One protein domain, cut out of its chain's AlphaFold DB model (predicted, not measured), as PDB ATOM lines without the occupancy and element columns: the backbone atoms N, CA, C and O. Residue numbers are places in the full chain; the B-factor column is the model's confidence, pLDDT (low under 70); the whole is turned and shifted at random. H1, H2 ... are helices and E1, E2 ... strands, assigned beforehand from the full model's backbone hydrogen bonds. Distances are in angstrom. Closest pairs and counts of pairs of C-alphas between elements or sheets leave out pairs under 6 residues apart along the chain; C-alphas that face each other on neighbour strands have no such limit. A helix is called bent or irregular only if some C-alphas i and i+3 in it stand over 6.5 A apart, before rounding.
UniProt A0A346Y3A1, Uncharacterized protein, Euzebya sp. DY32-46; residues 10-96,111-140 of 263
ATOM      1  N   LEU A  10      -0.728 106.503  -2.381       88.75
ATOM      2  CA  LEU A  10       0.380 106.981  -1.554       88.75
ATOM      3  C   LEU A  10       1.453 107.620  -2.445       88.75
ATOM      4  O   LEU A  10       1.805 107.081  -3.497       88.75
ATOM      5  N   ALA A  11       1.981 108.761  -2.015       90.06
ATOM      6  CA  ALA A  11       3.155 109.367  -2.623       90.06
ATOM      7  C   ALA A  11       4.419 108.544  -2.305       90.06
ATOM      8  O   ALA A  11       4.447 107.736  -1.376       90.06
ATOM      9  N   VAL A  12       5.481 108.721  -3.097       85.75
ATOM     10  CA  VAL A  12       6.709 107.905  -2.997       85.75
ATOM     11  C   VAL A  12       7.368 108.014  -1.616       85.75
ATOM     12  O   VAL A  12       7.832 107.020  -1.061       85.75
ATOM     13  N   ASP A  13       7.393 109.215  -1.052       85.88
ATOM     14  CA  ASP A  13       7.896 109.510   0.288       85.88
ATOM     15  C   ASP A  13       7.008 108.919   1.395       85.88
ATOM     16  O   ASP A  13       7.523 108.397   2.388       85.88
ATOM     17  N   GLU A  14       5.688 108.905   1.195       91.94
ATOM     18  CA  GLU A  14       4.743 108.261   2.112       91.94
ATOM     19  C   GLU A  14       4.918 106.741   2.141       91.94
ATOM     20  O   GLU A  14       4.893 106.154   3.222       91.94
ATOM     21  N   VAL A  15       5.165 106.094   0.995       89.81
ATOM     22  CA  VAL A  15       5.411 104.640   0.930       89.81
ATOM     23  C   VAL A  15       6.578 104.245   1.836       89.81
ATOM     24  O   VAL A  15       6.443 103.322   2.638       89.81
ATOM     25  N   ALA A  16       7.693 104.977   1.782       88.06
ATOM     26  CA  ALA A  16       8.859 104.687   2.615       88.06
ATOM     27  C   ALA A  16       8.575 104.868   4.120       88.06
ATOM     28  O   ALA A  16       9.094 104.120   4.953       88.06
ATOM     29  N   ALA A  17       7.760 105.858   4.494       88.06
ATOM     30  CA  ALA A  17       7.344 106.058   5.882       88.06
ATOM     31  C   ALA A  17       6.402 104.942   6.360       88.06
ATOM     32  O   ALA A  17       6.583 104.397   7.451       88.06
ATOM     33  N   VAL A  18       5.442 104.560   5.517       90.06
ATOM     34  CA  VAL A  18       4.470 103.495   5.777       90.06
ATOM     35  C   VAL A  18       5.158 102.138   5.927       90.06
ATOM     36  O   VAL A  18       4.852 101.409   6.865       90.06
ATOM     37  N   GLU A  19       6.129 101.806   5.073       88.94
ATOM     38  CA  GLU A  19       6.905 100.563   5.182       88.94
ATOM     39  C   GLU A  19       7.761 100.518   6.450       88.94
ATOM     40  O   GLU A  19       7.913  99.466   7.066       88.94
ATOM     41  N   ARG A  20       8.276 101.667   6.902       87.50
ATOM     42  CA  ARG A  20       8.999 101.753   8.178       87.50
ATOM     43  C   ARG A  20       8.070 101.577   9.378       87.50
ATOM     44  O   ARG A  20       8.474 100.992  10.381       87.50
ATOM     45  N   ALA A  21       6.853 102.112   9.296       86.50
ATOM     46  CA  ALA A  21       5.843 101.986  10.341       86.50
ATOM     47  C   ALA A  21       5.252 100.569  10.403       86.50
ATOM     48  O   ALA A  21       4.990 100.062  11.491       86.50
ATOM     49  N   PHE A  22       5.088  99.913   9.253       85.88
ATOM     50  CA  PHE A  22       4.615  98.539   9.151       85.88
ATOM     51  C   PHE A  22       5.388  97.754   8.073       85.88
ATOM     52  O   PHE A  22       4.935  97.640   6.928       85.88
ATOM     53  N   PRO A  23       6.525  97.130   8.440       84.00
ATOM     54  CA  PRO A  23       7.328  96.333   7.508       84.00
ATOM     55  C   PRO A  23       6.574  95.143   6.894       84.00
ATOM     56  O   PRO A  23       6.923  94.675   5.810       84.00
ATOM     57  N   GLY A  24       5.515  94.667   7.561       83.38
ATOM     58  CA  GLY A  24       4.654  93.586   7.075       83.38
ATOM     59  C   GLY A  24       3.929  93.906   5.764       83.38
ATOM     60  O   GLY A  24       3.555  92.978   5.050       83.38
ATOM     61  N   ARG A  25       3.811  95.187   5.379       87.88
ATOM     62  CA  ARG A  25       3.184  95.616   4.116       87.88
ATOM     63  C   ARG A  25       3.752  94.885   2.894       87.88
ATOM     64  O   ARG A  25       2.999  94.533   1.989       87.88
ATOM     65  N   ALA A  26       5.062  94.632   2.875       86.06
ATOM     66  CA  ALA A  26       5.738  93.971   1.756       86.06
ATOM     67  C   ALA A  26       5.289  92.512   1.542       86.06
ATOM     68  O   ALA A  26       5.428  91.991   0.436       86.06
ATOM     69  N   ARG A  27       4.741  91.865   2.581       85.56
ATOM     70  CA  ARG A  27       4.259  90.474   2.549       85.56
ATOM     71  C   ARG A  27       2.775  90.345   2.242       85.56
ATOM     72  O   ARG A  27       2.326  89.247   1.937       85.56
ATOM     73  N   LEU A  28       2.026  91.443   2.312       90.06
ATOM     74  CA  LEU A  28       0.624  91.444   1.915       90.06
ATOM     75  C   LEU A  28       0.520  91.100   0.427       90.06
ATOM     76  O   LEU A  28       1.308  91.611  -0.379       90.06
ATOM     77  N   ASP A  29      -0.463  90.278   0.066       91.69
ATOM     78  CA  ASP A  29      -0.844  90.099  -1.334       91.69
ATOM     79  C   ASP A  29      -1.348  91.420  -1.947       91.69
ATOM     80  O   ASP A  29      -1.468  92.453  -1.281       91.69
ATOM     81  N   VAL A  30      -1.584  91.409  -3.258       92.06
ATOM     82  CA  VAL A  30      -1.932  92.620  -4.015       92.06
ATOM     83  C   VAL A  30      -3.243  93.245  -3.528       92.06
ATOM     84  O   VAL A  30      -3.329  94.474  -3.435       92.06
ATOM     85  N   ASP A  31      -4.231  92.424  -3.181       92.50
ATOM     86  CA  ASP A  31      -5.557  92.883  -2.766       92.50
ATOM     87  C   ASP A  31      -5.498  93.481  -1.359       92.50
ATOM     88  O   ASP A  31      -5.933  94.616  -1.141       92.50
ATOM     89  N   HIS A  32      -4.873  92.776  -0.412       93.56
ATOM     90  CA  HIS A  32      -4.634  93.273   0.939       93.56
ATOM     91  C   HIS A  32      -3.782  94.538   0.941       93.56
ATOM     92  O   HIS A  32      -4.086  95.472   1.681       93.56
ATOM     93  N   ARG A  33      -2.745  94.621   0.100       93.44
ATOM     94  CA  ARG A  33      -1.903  95.820  -0.003       93.44
ATOM     95  C   ARG A  33      -2.670  97.009  -0.569       93.44
ATOM     96  O   ARG A  33      -2.499  98.123  -0.085       93.44
ATOM     97  N   THR A  34      -3.541  96.774  -1.547       92.81
ATOM     98  CA  THR A  34      -4.389  97.818  -2.132       92.81
ATOM     99  C   THR A  34      -5.400  98.337  -1.110       92.81
ATOM    100  O   THR A  34      -5.526  99.549  -0.943       92.81
ATOM    101  N   ARG A  35      -6.076  97.445  -0.369       94.69
ATOM    102  CA  ARG A  35      -6.975  97.832   0.734       94.69
ATOM    103  C   ARG A  35      -6.226  98.552   1.855       94.69
ATOM    104  O   ARG A  35      -6.716  99.553   2.370       94.69
ATOM    105  N   TYR A  36      -5.024  98.089   2.193       95.44
ATOM    106  CA  TYR A  36      -4.157  98.725   3.181       95.44
ATOM    107  C   TYR A  36      -3.786 100.159   2.774       95.44
ATOM    108  O   TYR A  36      -4.034 101.089   3.537       95.44
ATOM    109  N   ASP A  37      -3.258 100.370   1.565       94.88
ATOM    110  CA  ASP A  37      -2.865 101.701   1.079       94.88
ATOM    111  C   ASP A  37      -4.072 102.651   0.976       94.88
ATOM    112  O   ASP A  37      -3.983 103.836   1.317       94.88
ATOM    113  N   ALA A  38      -5.222 102.119   0.556       94.56
ATOM    114  CA  ALA A  38      -6.490 102.838   0.537       94.56
ATOM    115  C   ALA A  38      -6.937 103.260   1.946       94.56
ATOM    116  O   ALA A  38      -7.371 104.394   2.133       94.56
ATOM    117  N   ALA A  39      -6.798 102.387   2.946       96.25
ATOM    118  CA  ALA A  39      -7.133 102.702   4.333       96.25
ATOM    119  C   ALA A  39      -6.168 103.732   4.946       96.25
ATOM    120  O   ALA A  39      -6.615 104.622   5.669       96.25
ATOM    121  N   VAL A  40      -4.868 103.661   4.632       96.81
ATOM    122  CA  VAL A  40      -3.889 104.673   5.071       96.81
ATOM    123  C   VAL A  40      -4.269 106.052   4.537       96.81
ATOM    124  O   VAL A  40      -4.359 107.008   5.306       96.81
ATOM    125  N   THR A  41      -4.508 106.163   3.231       96.12
ATOM    126  CA  THR A  41      -4.829 107.451   2.599       96.12
ATOM    127  C   THR A  41      -6.204 107.973   3.000       96.12
ATOM    128  O   THR A  41      -6.332 109.169   3.254       96.12
ATOM    129  N   ASP A  42      -7.205 107.102   3.165       95.19
ATOM    130  CA  ASP A  42      -8.504 107.490   3.721       95.19
ATOM    131  C   ASP A  42      -8.357 108.091   5.125       95.19
ATOM    132  O   ASP A  42      -8.876 109.173   5.368       95.19
ATOM    133  N   LEU A  43      -7.609 107.458   6.036       96.00
ATOM    134  CA  LEU A  43      -7.396 108.005   7.383       96.00
ATOM    135  C   LEU A  43      -6.691 109.368   7.352       96.00
ATOM    136  O   LEU A  43      -7.077 110.278   8.086       96.00
ATOM    137  N   LEU A  44      -5.666 109.525   6.512       95.94
ATOM    138  CA  LEU A  44      -4.929 110.786   6.394       95.94
ATOM    139  C   LEU A  44      -5.812 111.920   5.862       95.94
ATOM    140  O   LEU A  44      -5.777 113.018   6.414       95.94
ATOM    141  N   ASP A  45      -6.614 111.645   4.832       94.69
ATOM    142  CA  ASP A  45      -7.388 112.665   4.122       94.69
ATOM    143  C   ASP A  45      -8.749 112.953   4.793       94.69
ATOM    144  O   ASP A  45      -9.252 114.079   4.731       94.69
ATOM    145  N   ARG A  46      -9.378 111.947   5.418       94.19
ATOM    146  CA  ARG A  46     -10.729 112.040   6.004       94.19
ATOM    147  C   ARG A  46     -10.725 112.480   7.463       94.19
ATOM    148  O   ARG A  46     -11.680 113.145   7.878       94.19
ATOM    149  N   CYS A  47      -9.742 112.059   8.260       94.12
ATOM    150  CA  CYS A  47      -9.737 112.341   9.695       94.12
ATOM    151  C   CYS A  47      -9.226 113.757   9.999       94.12
ATOM    152  O   CYS A  47      -8.285 114.254   9.386       94.12
ATOM    153  N   GLY A  48      -9.817 114.392  11.011       95.00
ATOM    154  CA  GLY A  48      -9.237 115.553  11.673       95.00
ATOM    155  C   GLY A  48      -8.057 115.126  12.545       95.00
ATOM    156  O   GLY A  48      -8.173 114.186  13.329       95.00
ATOM    157  N   TRP A  49      -6.929 115.820  12.414       95.81
ATOM    158  CA  TRP A  49      -5.704 115.532  13.156       95.81
ATOM    159  C   TRP A  49      -5.383 116.684  14.098       95.81
ATOM    160  O   TRP A  49      -5.035 117.779  13.652       95.81
ATOM    161  N   GLU A  50      -5.475 116.425  15.397       93.19
ATOM    162  CA  GLU A  50      -5.291 117.434  16.435       93.19
ATOM    163  C   GLU A  50      -4.123 117.072  17.346       93.19
ATOM    164  O   GLU A  50      -3.850 115.904  17.622       93.19
ATOM    165  N   ALA A  51      -3.434 118.097  17.835       90.50
ATOM    166  CA  ALA A  51      -2.355 117.959  18.794       90.50
ATOM    167  C   ALA A  51      -2.725 118.708  20.074       90.50
ATOM    168  O   ALA A  51      -3.217 119.835  20.029       90.50
ATOM    169  N   SER A  52      -2.491 118.091  21.227       83.38
ATOM    170  CA  SER A  52      -2.789 118.726  22.514       83.38
ATOM    171  C   SER A  52      -1.611 119.540  23.053       83.38
ATOM    172  O   SER A  52      -0.465 119.268  22.705       83.38
ATOM    173  N   ALA A  53      -1.868 120.431  24.016       76.50
ATOM    174  CA  ALA A  53      -0.834 121.016  24.879       76.50
ATOM    175  C   ALA A  53       0.324 121.716  24.130       76.50
ATOM    176  O   ALA A  53       1.458 121.715  24.601       76.50
ATOM    177  N   GLY A  54       0.048 122.299  22.957       77.12
ATOM    178  CA  GLY A  54       1.067 122.952  22.125       77.12
ATOM    179  C   GLY A  54       2.064 121.986  21.472       77.12
ATOM    180  O   GLY A  54       3.087 122.430  20.960       77.12
ATOM    181  N   PHE A  55       1.786 120.680  21.499       88.06
ATOM    182  CA  PHE A  55       2.565 119.664  20.802       88.06
ATOM    183  C   PHE A  55       2.457 119.861  19.287       88.06
ATOM    184  O   PHE A  55       1.371 120.104  18.765       88.06
ATOM    185  N   GLU A  56       3.575 119.746  18.574       92.00
ATOM    186  CA  GLU A  56       3.581 119.813  17.116       92.00
ATOM    187  C   GLU A  56       3.368 118.413  16.535       92.00
ATOM    188  O   GLU A  56       4.183 117.508  16.729       92.00
ATOM    189  N   LEU A  57       2.256 118.235  15.824       94.25
ATOM    190  CA  LEU A  57       1.957 116.991  15.129       94.25
ATOM    191  C   LEU A  57       2.601 116.997  13.742       94.25
ATOM    192  O   LEU A  57       2.192 117.765  12.872       94.25
ATOM    193  N   THR A  58       3.575 116.112  13.537       95.06
ATOM    194  CA  THR A  58       4.303 115.991  12.268       95.06
ATOM    195  C   THR A  58       3.665 114.968  11.330       95.06
ATOM    196  O   THR A  58       2.923 114.079  11.759       95.06
ATOM    197  N   ASP A  59       4.003 115.032  10.044       93.88
ATOM    198  CA  ASP A  59       3.487 114.076   9.061       93.88
ATOM    199  C   ASP A  59       4.005 112.644   9.293       93.88
ATOM    200  O   ASP A  59       3.235 111.702   9.128       93.88
ATOM    201  N   ASP A  60       5.240 112.447   9.792       93.75
ATOM    202  CA  ASP A  60       5.736 111.104  10.184       93.75
ATOM    203  C   ASP A  60       4.872 110.491  11.294       93.75
ATOM    204  O   ASP A  60       4.632 109.282  11.289       93.75
ATOM    205  N   MET A  61       4.357 111.307  12.225       95.69
ATOM    206  CA  MET A  61       3.453 110.833  13.278       95.69
ATOM    207  C   MET A  61       2.112 110.394  12.697       95.69
ATOM    208  O   MET A  61       1.656 109.289  12.995       95.69
ATOM    209  N   ARG A  62       1.504 111.230  11.845       96.94
ATOM    210  CA  ARG A  62       0.227 110.918  11.183       96.94
ATOM    211  C   ARG A  62       0.339 109.659  10.332       96.94
ATOM    212  O   ARG A  62      -0.471 108.751  10.487       96.94
ATOM    213  N   LEU A  63       1.387 109.566   9.511       96.12
ATOM    214  CA  LEU A  63       1.686 108.396   8.682       96.12
ATOM    215  C   LEU A  63       1.925 107.147   9.527       96.12
ATOM    216  O   LEU A  63       1.388 106.092   9.206       96.12
ATOM    217  N   THR A  64       2.680 107.256  10.626       95.88
ATOM    218  CA  THR A  64       2.903 106.126  11.540       95.88
ATOM    219  C   THR A  64       1.579 105.624  12.111       95.88
ATOM    220  O   THR A  64       1.312 104.428  12.065       95.88
ATOM    221  N   ILE A  65       0.730 106.522  12.617       97.38
ATOM    222  CA  ILE A  65      -0.566 106.156  13.198       97.38
ATOM    223  C   ILE A  65      -1.486 105.550  12.128       97.38
ATOM    224  O   ILE A  65      -2.034 104.472  12.341       97.38
ATOM    225  N   ALA A  66      -1.610 106.190  10.963       97.62
ATOM    226  CA  ALA A  66      -2.449 105.703   9.871       97.62
ATOM    227  C   ALA A  66      -1.994 104.324   9.365       97.62
ATOM    228  O   ALA A  66      -2.822 103.434   9.204       97.62
ATOM    229  N   ALA A  67      -0.686 104.112   9.192       96.25
ATOM    230  CA  ALA A  67      -0.109 102.826   8.798       96.25
ATOM    231  C   ALA A  67      -0.426 101.712   9.805       96.25
ATOM    232  O   ALA A  67      -0.830 100.614   9.427       96.25
ATOM    233  N   ARG A  68      -0.279 101.990  11.108       96.38
ATOM    234  CA  ARG A  68      -0.592 101.001  12.146       96.38
ATOM    235  C   ARG A  68      -2.086 100.708  12.217       96.38
ATOM    236  O   ARG A  68      -2.440  99.545  12.295       96.38
ATOM    237  N   ALA A  69      -2.952 101.712  12.124       97.38
ATOM    238  CA  ALA A  69      -4.399 101.510  12.141       97.38
ATOM    239  C   ALA A  69      -4.919 100.767  10.896       97.38
ATOM    240  O   ALA A  69      -5.782  99.901  11.011       97.38
ATOM    241  N   ALA A  70      -4.379 101.065   9.710       97.06
ATOM    242  CA  ALA A  70      -4.862 100.532   8.436       97.06
ATOM    243  C   ALA A  70      -4.823  99.001   8.345       97.06
ATOM    244  O   ALA A  70      -5.645  98.413   7.641       97.06
ATOM    245  N   ILE A  71      -3.922  98.336   9.079       95.88
ATOM    246  CA  ILE A  71      -3.836  96.870   9.060       95.88
ATOM    247  C   ILE A  71      -5.112  96.189   9.582       95.88
ATOM    248  O   ILE A  71      -5.440  95.090   9.145       95.88
ATOM    249  N   LEU A  72      -5.875  96.864  10.449       97.00
ATOM    250  CA  LEU A  72      -7.148  96.371  10.984       97.00
ATOM    251  C   LEU A  72      -8.251  96.282   9.921       97.00
ATOM    252  O   LEU A  72      -9.257  95.621  10.149       97.00
ATOM    253  N   ALA A  73      -8.094  96.968   8.787       96.06
ATOM    254  CA  ALA A  73      -9.132  97.106   7.771       96.06
ATOM    255  C   ALA A  73      -8.950  96.173   6.565       96.06
ATOM    256  O   ALA A  73      -9.842  96.095   5.724       96.06
ATOM    257  N   ILE A  74      -7.811  95.483   6.437       95.62
ATOM    258  CA  ILE A  74      -7.417  94.893   5.148       95.62
ATOM    259  C   ILE A  74      -8.289  93.705   4.726       95.62
ATOM    260  O   ILE A  74      -8.440  93.482   3.531       95.62
ATOM    261  N   GLY A  75      -8.861  92.956   5.671       95.56
ATOM    262  CA  GLY A  75      -9.726  91.814   5.359       95.56
ATOM    263  C   GLY A  75     -11.182  92.194   5.085       95.56
ATOM    264  O   GLY A  75     -11.990  91.325   4.769       95.56
ATOM    265  N   PHE A  76     -11.540  93.476   5.188       94.38
ATOM    266  CA  PHE A  76     -12.909  93.944   5.002       94.38
ATOM    267  C   PHE A  76     -13.097  94.550   3.610       94.38
ATOM    268  O   PHE A  76     -12.250  95.301   3.122       94.38
ATOM    269  N   ASP A  77     -14.231  94.257   2.973       89.12
ATOM    270  CA  ASP A  77     -14.585  94.870   1.686       89.12
ATOM    271  C   ASP A  77     -14.930  96.358   1.837       89.12
ATOM    272  O   ASP A  77     -14.534  97.180   1.011       89.12
ATOM    273  N   GLU A  78     -15.612  96.714   2.928       89.44
ATOM    274  CA  GLU A  78     -15.825  98.095   3.352       89.44
ATOM    275  C   GLU A  78     -15.005  98.372   4.613       89.44
ATOM    276  O   GLU A  78     -15.038  97.596   5.566       89.44
ATOM    277  N   THR A  79     -14.267  99.486   4.638       89.81
ATOM    278  CA  THR A  79     -13.394  99.787   5.779       89.81
ATOM    279  C   THR A  79     -14.204  99.972   7.069       89.81
ATOM    280  O   THR A  79     -15.068 100.856   7.135       89.81
ATOM    281  N   PRO A  80     -13.898  99.222   8.145       92.00
ATOM    282  CA  PRO A  80     -14.576  99.397   9.424       92.00
ATOM    283  C   PRO A  80     -14.141 100.691  10.134       92.00
ATOM    284  O   PRO A  80     -14.744 101.111  11.118       92.00
ATOM    285  N   LEU A  81     -13.117 101.382   9.617       93.31
ATOM    286  CA  LEU A  81     -12.562 102.606  10.200       93.31
ATOM    287  C   LEU A  81     -13.337 103.875   9.797       93.31
ATOM    288  O   LEU A  81     -12.974 104.984  10.201       93.31
ATOM    289  N   GLY A  82     -14.422 103.741   9.025       90.44
ATOM    290  CA  GLY A  82     -15.254 104.854   8.547       90.44
ATOM    291  C   GLY A  82     -15.915 105.690   9.657       90.44
ATOM    292  O   GLY A  82     -16.287 106.849   9.439       90.44
ATOM    293  N   ALA A  83     -16.040 105.133  10.864       87.75
ATOM    294  CA  ALA A  83     -16.572 105.837  12.030       87.75
ATOM    295  C   ALA A  83     -15.559 106.807  12.667       87.75
ATOM    296  O   ALA A  83     -15.975 107.788  13.286       87.75
ATOM    297  N   VAL A  84     -14.251 106.593  12.476       90.94
ATOM    298  CA  VAL A  84     -13.195 107.425  13.075       90.94
ATOM    299  C   VAL A  84     -13.153 108.782  12.381       90.94
ATOM    300  O   VAL A  84     -12.908 108.862  11.178       90.94
ATOM    301  N   ARG A  85     -13.420 109.863  13.121       90.44
ATOM    302  CA  ARG A  85     -13.470 111.230  12.567       90.44
ATOM    303  C   ARG A  85     -12.320 112.115  13.001       90.44
ATOM    304  O   ARG A  85     -11.875 112.917  12.191       90.44
ATOM    305  N   THR A  86     -11.839 111.952  14.226       93.06
ATOM    306  CA  THR A  86     -10.788 112.799  14.792       93.06
ATOM    307  C   THR A  86      -9.784 111.934  15.535       93.06
ATOM    308  O   THR A  86     -10.179 111.027  16.267       93.06
ATOM    309  N   ILE A  87      -8.500 112.224  15.357       94.62
ATOM    310  CA  ILE A  87      -7.392 111.613  16.087       94.62
ATOM    311  C   ILE A  87      -6.654 112.735  16.817       94.62
ATOM    312  O   ILE A  87      -6.137 113.663  16.192       94.62
ATOM    313  N   VAL A  88      -6.624 112.648  18.144       93.06
ATOM    314  CA  VAL A  88      -5.974 113.613  19.034       93.06
ATOM    315  C   VAL A  88      -4.690 112.997  19.568       93.06
ATOM    316  O   VAL A  88      -4.708 111.968  20.246       93.06
ATOM    317  N   VAL A  89      -3.563 113.643  19.283       93.50
ATOM    318  CA  VAL A  89      -2.240 113.182  19.702       93.50
ATOM    319  C   VAL A  89      -1.727 114.027  20.865       93.50
ATOM    320  O   VAL A  89      -1.564 115.249  20.782       93.50
ATOM    321  N   HIS A  90      -1.442 113.345  21.966       91.50
ATOM    322  CA  HIS A  90      -0.807 113.885  23.157       91.50
ATOM    323  C   HIS A  90       0.690 113.550  23.164       91.50
ATOM    324  O   HIS A  90       1.071 112.460  22.737       91.50
ATOM    325  N   PRO A  91       1.566 114.424  23.693       89.62
ATOM    326  CA  PRO A  91       2.995 114.119  23.793       89.62
ATOM    327  C   PRO A  91       3.273 112.929  24.727       89.62
ATOM    328  O   PRO A  91       4.158 112.113  24.463       89.62
ATOM    329  N   SER A  92       2.502 112.814  25.810       84.88
ATOM    330  CA  SER A  92       2.623 111.765  26.821       84.88
ATOM    331  C   SER A  92       1.261 111.249  27.267       84.88
ATOM    332  O   SER A  92       0.252 111.922  27.076       84.88
ATOM    333  N   THR A  93       1.237 110.079  27.911       74.00
ATOM    334  CA  THR A  93       0.040 109.549  28.576       74.00
ATOM    335  C   THR A  93      -0.494 110.582  29.563       74.00
ATOM    336  O   THR A  93       0.172 110.921  30.539       74.00
ATOM    337  N   ILE A  94      -1.684 111.103  29.286       57.31
ATOM    338  CA  ILE A  94      -2.429 111.934  30.229       57.31
ATOM    339  C   ILE A  94      -3.263 110.984  31.105       57.31
ATOM    340  O   ILE A  94      -3.390 109.804  30.797       57.31
ATOM    341  N   MET A  95      -3.789 111.453  32.229       48.62
ATOM    342  CA  MET A  95      -4.866 110.799  32.978       48.62
ATOM    343  C   MET A  95      -6.082 111.726  32.850       48.62
ATOM    344  O   MET A  95      -6.046 112.838  33.371       48.62
ATOM    345  N   LEU A  96      -7.114 111.337  32.100       40.19
ATOM    346  CA  LEU A  96      -8.368 112.078  32.014       40.19
ATOM    347  C   LEU A  96      -9.210 111.526  33.150       40.19
ATOM    348  O   LEU A  96      -9.550 110.346  33.178       40.19
ATOM    349  N   GLY A 111     -12.428 107.129  39.856       30.72
ATOM    350  CA  GLY A 111     -11.209 106.333  39.887       30.72
ATOM    351  C   GLY A 111     -10.252 106.834  38.805       30.72
ATOM    352  O   GLY A 111     -10.698 107.074  37.683       30.72
ATOM    353  N   PRO A 112      -8.957 107.038  39.104       28.81
ATOM    354  CA  PRO A 112      -7.990 107.472  38.102       28.81
ATOM    355  C   PRO A 112      -7.802 106.373  37.045       28.81
ATOM    356  O   PRO A 112      -7.360 105.272  37.371       28.81
ATOM    357  N   MET A 113      -8.122 106.674  35.784       33.16
ATOM    358  CA  MET A 113      -7.769 105.843  34.630       33.16
ATOM    359  C   MET A 113      -6.755 106.586  33.746       33.16
ATOM    360  O   MET A 113      -6.953 107.774  33.463       33.16
ATOM    361  N   PRO A 114      -5.676 105.913  33.299       32.50
ATOM    362  CA  PRO A 114      -4.809 106.429  32.241       32.50
ATOM    363  C   PRO A 114      -5.647 106.818  31.023       32.50
ATOM    364  O   PRO A 114      -6.675 106.203  30.766       32.50
ATOM    365  N   VAL A 115      -5.211 107.803  30.237       40.69
ATOM    366  CA  VAL A 115      -5.776 108.146  28.909       40.69
ATOM    367  C   VAL A 115      -5.386 107.082  27.885       40.69
ATOM    368  O   VAL A 115      -4.827 107.371  26.837       40.69
ATOM    369  N   ALA A 116      -5.628 105.829  28.237       38.31
ATOM    370  CA  ALA A 116      -5.822 104.722  27.328       38.31
ATOM    371  C   ALA A 116      -7.293 104.325  27.531       38.31
ATOM    372  O   ALA A 116      -7.684 104.048  28.665       38.31
ATOM    373  N   GLY A 117      -8.138 104.420  26.503       38.56
ATOM    374  CA  GLY A 117      -9.544 104.006  26.613       38.56
ATOM    375  C   GLY A 117     -10.588 105.093  26.923       38.56
ATOM    376  O   GLY A 117     -11.541 104.845  27.661       38.56
ATOM    377  N   HIS A 118     -10.476 106.292  26.337       37.69
ATOM    378  CA  HIS A 118     -11.595 107.254  26.264       37.69
ATOM    379  C   HIS A 118     -12.288 107.220  24.898       37.69
ATOM    380  O   HIS A 118     -12.443 108.242  24.230       37.69
ATOM    381  N   THR A 119     -12.762 106.051  24.483       42.31
ATOM    382  CA  THR A 119     -13.680 105.984  23.348       42.31
ATOM    383  C   THR A 119     -15.084 106.297  23.848       42.31
ATOM    384  O   THR A 119     -15.833 105.419  24.272       42.31
ATOM    385  N   ALA A 120     -15.474 107.575  23.821       42.81
ATOM    386  CA  ALA A 120     -16.897 107.877  23.702       42.81
ATOM    387  C   ALA A 120     -17.381 107.200  22.410       42.81
ATOM    388  O   ALA A 120     -16.658 107.230  21.422       42.81
ATOM    389  N   ALA A 121     -18.572 106.608  22.402       47.28
ATOM    390  CA  ALA A 121     -19.060 105.680  21.372       47.28
ATOM    391  C   ALA A 121     -19.047 106.173  19.899       47.28
ATOM    392  O   ALA A 121     -19.458 105.419  19.026       47.28
ATOM    393  N   ARG A 122     -18.611 107.414  19.617       55.53
ATOM    394  CA  ARG A 122     -18.262 108.019  18.306       55.53
ATOM    395  C   ARG A 122     -17.277 109.200  18.463       55.53
ATOM    396  O   ARG A 122     -17.384 110.206  17.762       55.53
ATOM    397  N   GLY A 123     -16.434 109.154  19.489       65.94
ATOM    398  CA  GLY A 123     -15.560 110.243  19.916       65.94
ATOM    399  C   GLY A 123     -14.194 110.224  19.229       65.94
ATOM    400  O   GLY A 123     -13.905 109.317  18.450       65.94
ATOM    401  N   PRO A 124     -13.346 111.226  19.499       83.38
ATOM    402  CA  PRO A 124     -11.976 111.228  19.011       83.38
ATOM    403  C   PRO A 124     -11.190 110.019  19.532       83.38
ATOM    404  O   PRO A 124     -11.375 109.602  20.674       83.38
ATOM    405  N   VAL A 125     -10.276 109.502  18.714       90.62
ATOM    406  CA  VAL A 125      -9.254 108.551  19.164       90.62
ATOM    407  C   VAL A 125      -8.144 109.346  19.840       90.62
ATOM    408  O   VAL A 125      -7.576 110.248  19.226       90.62
ATOM    409  N   PHE A 126      -7.817 109.013  21.086       90.31
ATOM    410  CA  PHE A 126      -6.743 109.665  21.834       90.31
ATOM    411  C   PHE A 126      -5.498 108.783  21.838       90.31
ATOM    412  O   PHE A 126      -5.564 107.617  22.208       90.31
ATOM    413  N   LEU A 127      -4.351 109.341  21.449       92.94
ATOM    414  CA  LEU A 127      -3.084 108.613  21.401       92.94
ATOM    415  C   LEU A 127      -1.987 109.375  22.131       92.94
ATOM    416  O   LEU A 127      -1.813 110.577  21.944       92.94
ATOM    417  N   ALA A 128      -1.191 108.657  22.918       92.44
ATOM    418  CA  ALA A 128       0.020 109.187  23.529       92.44
ATOM    419  C   ALA A 128       1.239 108.870  22.649       92.44
ATOM    420  O   ALA A 128       1.645 107.713  22.523       92.44
ATOM    421  N   TRP A 129       1.861 109.890  22.054       94.69
ATOM    422  CA  TRP A 129       2.971 109.714  21.117       94.69
ATOM    423  C   TRP A 129       4.177 109.010  21.746       94.69
ATOM    424  O   TRP A 129       4.802 108.175  21.098       94.69
ATOM    425  N   ASN A 130       4.494 109.273  23.018       93.12
ATOM    426  CA  ASN A 130       5.563 108.548  23.712       93.12
ATOM    427  C   ASN A 130       5.321 107.025  23.769       93.12
ATOM    428  O   ASN A 130       6.288 106.264  23.753       93.12
ATOM    429  N   GLN A 131       4.060 106.581  23.810       93.94
ATOM    430  CA  GLN A 131       3.699 105.166  23.757       93.94
ATOM    431  C   GLN A 131       3.820 104.630  22.331       93.94
ATOM    432  O   GLN A 131       4.521 103.645  22.142       93.94
ATOM    433  N   VAL A 132       3.276 105.332  21.328       93.94
ATOM    434  CA  VAL A 132       3.426 104.960  19.904       93.94
ATOM    435  C   VAL A 132       4.907 104.824  19.523       93.94
ATOM    436  O   VAL A 132       5.342 103.823  18.953       93.94
ATOM    437  N   ALA A 133       5.722 105.813  19.892       93.31
ATOM    438  CA  ALA A 133       7.156 105.811  19.635       93.31
ATOM    439  C   ALA A 133       7.897 104.728  20.436       93.31
ATOM    440  O   ALA A 133       8.893 104.188  19.953       93.31
ATOM    441  N   GLY A 134       7.446 104.426  21.657       92.12
ATOM    442  CA  GLY A 134       7.998 103.359  22.492       92.12
ATOM    443  C   GLY A 134       7.718 101.970  21.918       92.12
ATOM    444  O   GLY A 134       8.639 101.160  21.820       92.12
ATOM    445  N   ASP A 135       6.487 101.730  21.474       91.62
ATOM    446  CA  ASP A 135       6.055 100.485  20.838       91.62
ATOM    447  C   ASP A 135       6.856 100.244  19.542       91.62
ATOM    448  O   ASP A 135       7.440  99.172  19.364       91.62
ATOM    449  N   ARG A 136       7.055 101.287  18.717       89.94
ATOM    450  CA  ARG A 136       7.899 101.228  17.503       89.94
ATOM    451  C   ARG A 136       9.367 100.885  17.794       89.94
ATOM    452  O   ARG A 136      10.014 100.224  16.988       89.94
ATOM    453  N   ARG A 137       9.918 101.328  18.933       90.75
ATOM    454  CA  ARG A 137      11.303 101.009  19.352       90.75
ATOM    455  C   ARG A 137      11.442  99.602  19.932       90.75
ATOM    456  O   ARG A 137      12.555  99.080  19.994       90.75
ATOM    457  N   HIS A 138      10.345  98.997  20.377       89.19
ATOM    458  CA  HIS A 138      10.350  97.719  21.081       89.19
ATOM    459  C   HIS A 138       9.313  96.733  20.508       89.19
ATOM    460  O   HIS A 138       8.487  96.220  21.266       89.19
ATOM    461  N   PRO A 139       9.388  96.383  19.207       86.25
ATOM    462  CA  PRO A 139       8.376  95.556  18.537       86.25
ATOM    463  C   PRO A 139       8.210  94.160  19.163       86.25
ATOM    464  O   PRO A 139       7.115  93.609  19.168       86.25
ATOM    465  N   ARG A 140       9.266  93.617  19.787       87.81
ATOM    466  CA  ARG A 140       9.246  92.331  20.514       87.81
ATOM    467  C   ARG A 140       8.348  92.316  21.756       87.81
ATOM    468  O   ARG A 140       8.159  91.268  22.360       87.81
TER     469      ARG A 140
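Overview. This is residues 10 to 96 and 111 to 140 of the 263 residues of an uncharacterized protein of Euzebya sp. DY32-46 (UniProt A0A346Y3A1). H4 lies in the middle, crossed by the longer H3 and met by the end of H1, and a small sheet of three parallel strands, E1, E2 and E3, lies past one end of this helical group, where H4 only grazes it with residues 61 to 66. H6, which follows the last strand, starts at the sheet's end. The 117 printed residues hold six named helices and three named strands, in the order H1 H2 H3 E1 H4 H5 E2 E3 H6; the class is mostly helix, and the sheet's order is E1 E2 E3. The whole is compact, with a radius of gyration of the C-alphas of 14.4 A, yet elongated, spanning 46 by 30 by 27 A.

Arrangement. Look first at H1, residues 12 to 21: it touches H4, residues 59 to 73, at a steep tilt of 67 degrees, with C-alphas 21 and 64 closest at 5.2 A. H2, residues 23 to 27, is close to H1 but not clearly touching, with C-alphas 19 and 25 closest at 6.3 A. H3, residues 30 to 46, touches H4 at a steep tilt of 50 degrees, opposite ways; the C-alphas of Val 40 and Ala 66 come closest, 5.1 A. H5, residues 80 to 83, is close to H4 but not clearly touching, with C-alphas 73 and 80 closest at 6.1 A. E1, residues 48 to 51, and E2, residues 86 to 90, are parallel neighbours, with N 89 and O 50 2.8 A apart. E3, residues 125 to 128, is E2's other parallel neighbour, with N 88 and O 125 2.8 A apart. E1, H4, H5 and E2 make a strand-helix-strand unit, two parallel strands joined through helices, with a left-handed crossover. H4 only grazes the sheet with residues 61 to 66, and H6, residues 129 to 137, only grazes it with residues 129 to 134. Every O i to N i+4 pair is within hydrogen-bond range in H3 and H6, against 5 of 6 in H1, 8 of 11 in H4 and 0 of 1 in H2, where 2 of 2 O i to N i+3 pairs are; H5 is too short for such a pair.

Along the chain. Find C-alpha 12 at (6.709, 107.905, -2.997), from which H1 runs 14.6 A. H3 begins at C-alpha 30 and runs 23.6 A; H4 runs 21.2 A. H5 is irregular: C-alphas 80 and 83 are 7.2 A apart. E2 runs 13.1 A, and H6 ends at C-alpha 137, (11.303, 101.009, 19.352), after 12.2 A.

Size, cuts and confidence. The two C-alphas farthest apart, of Val 30 and Gly 111, are 46.9 A apart. Residues 97 to 110 are not printed; C-alphas 96 and 111 are 10.2 A apart across this cut, which falls in the link from E2 to E3. Of the links printed whole, none is long. In this predicted model, residues 94 to 96 and 111 to 123 have pLDDT under 70.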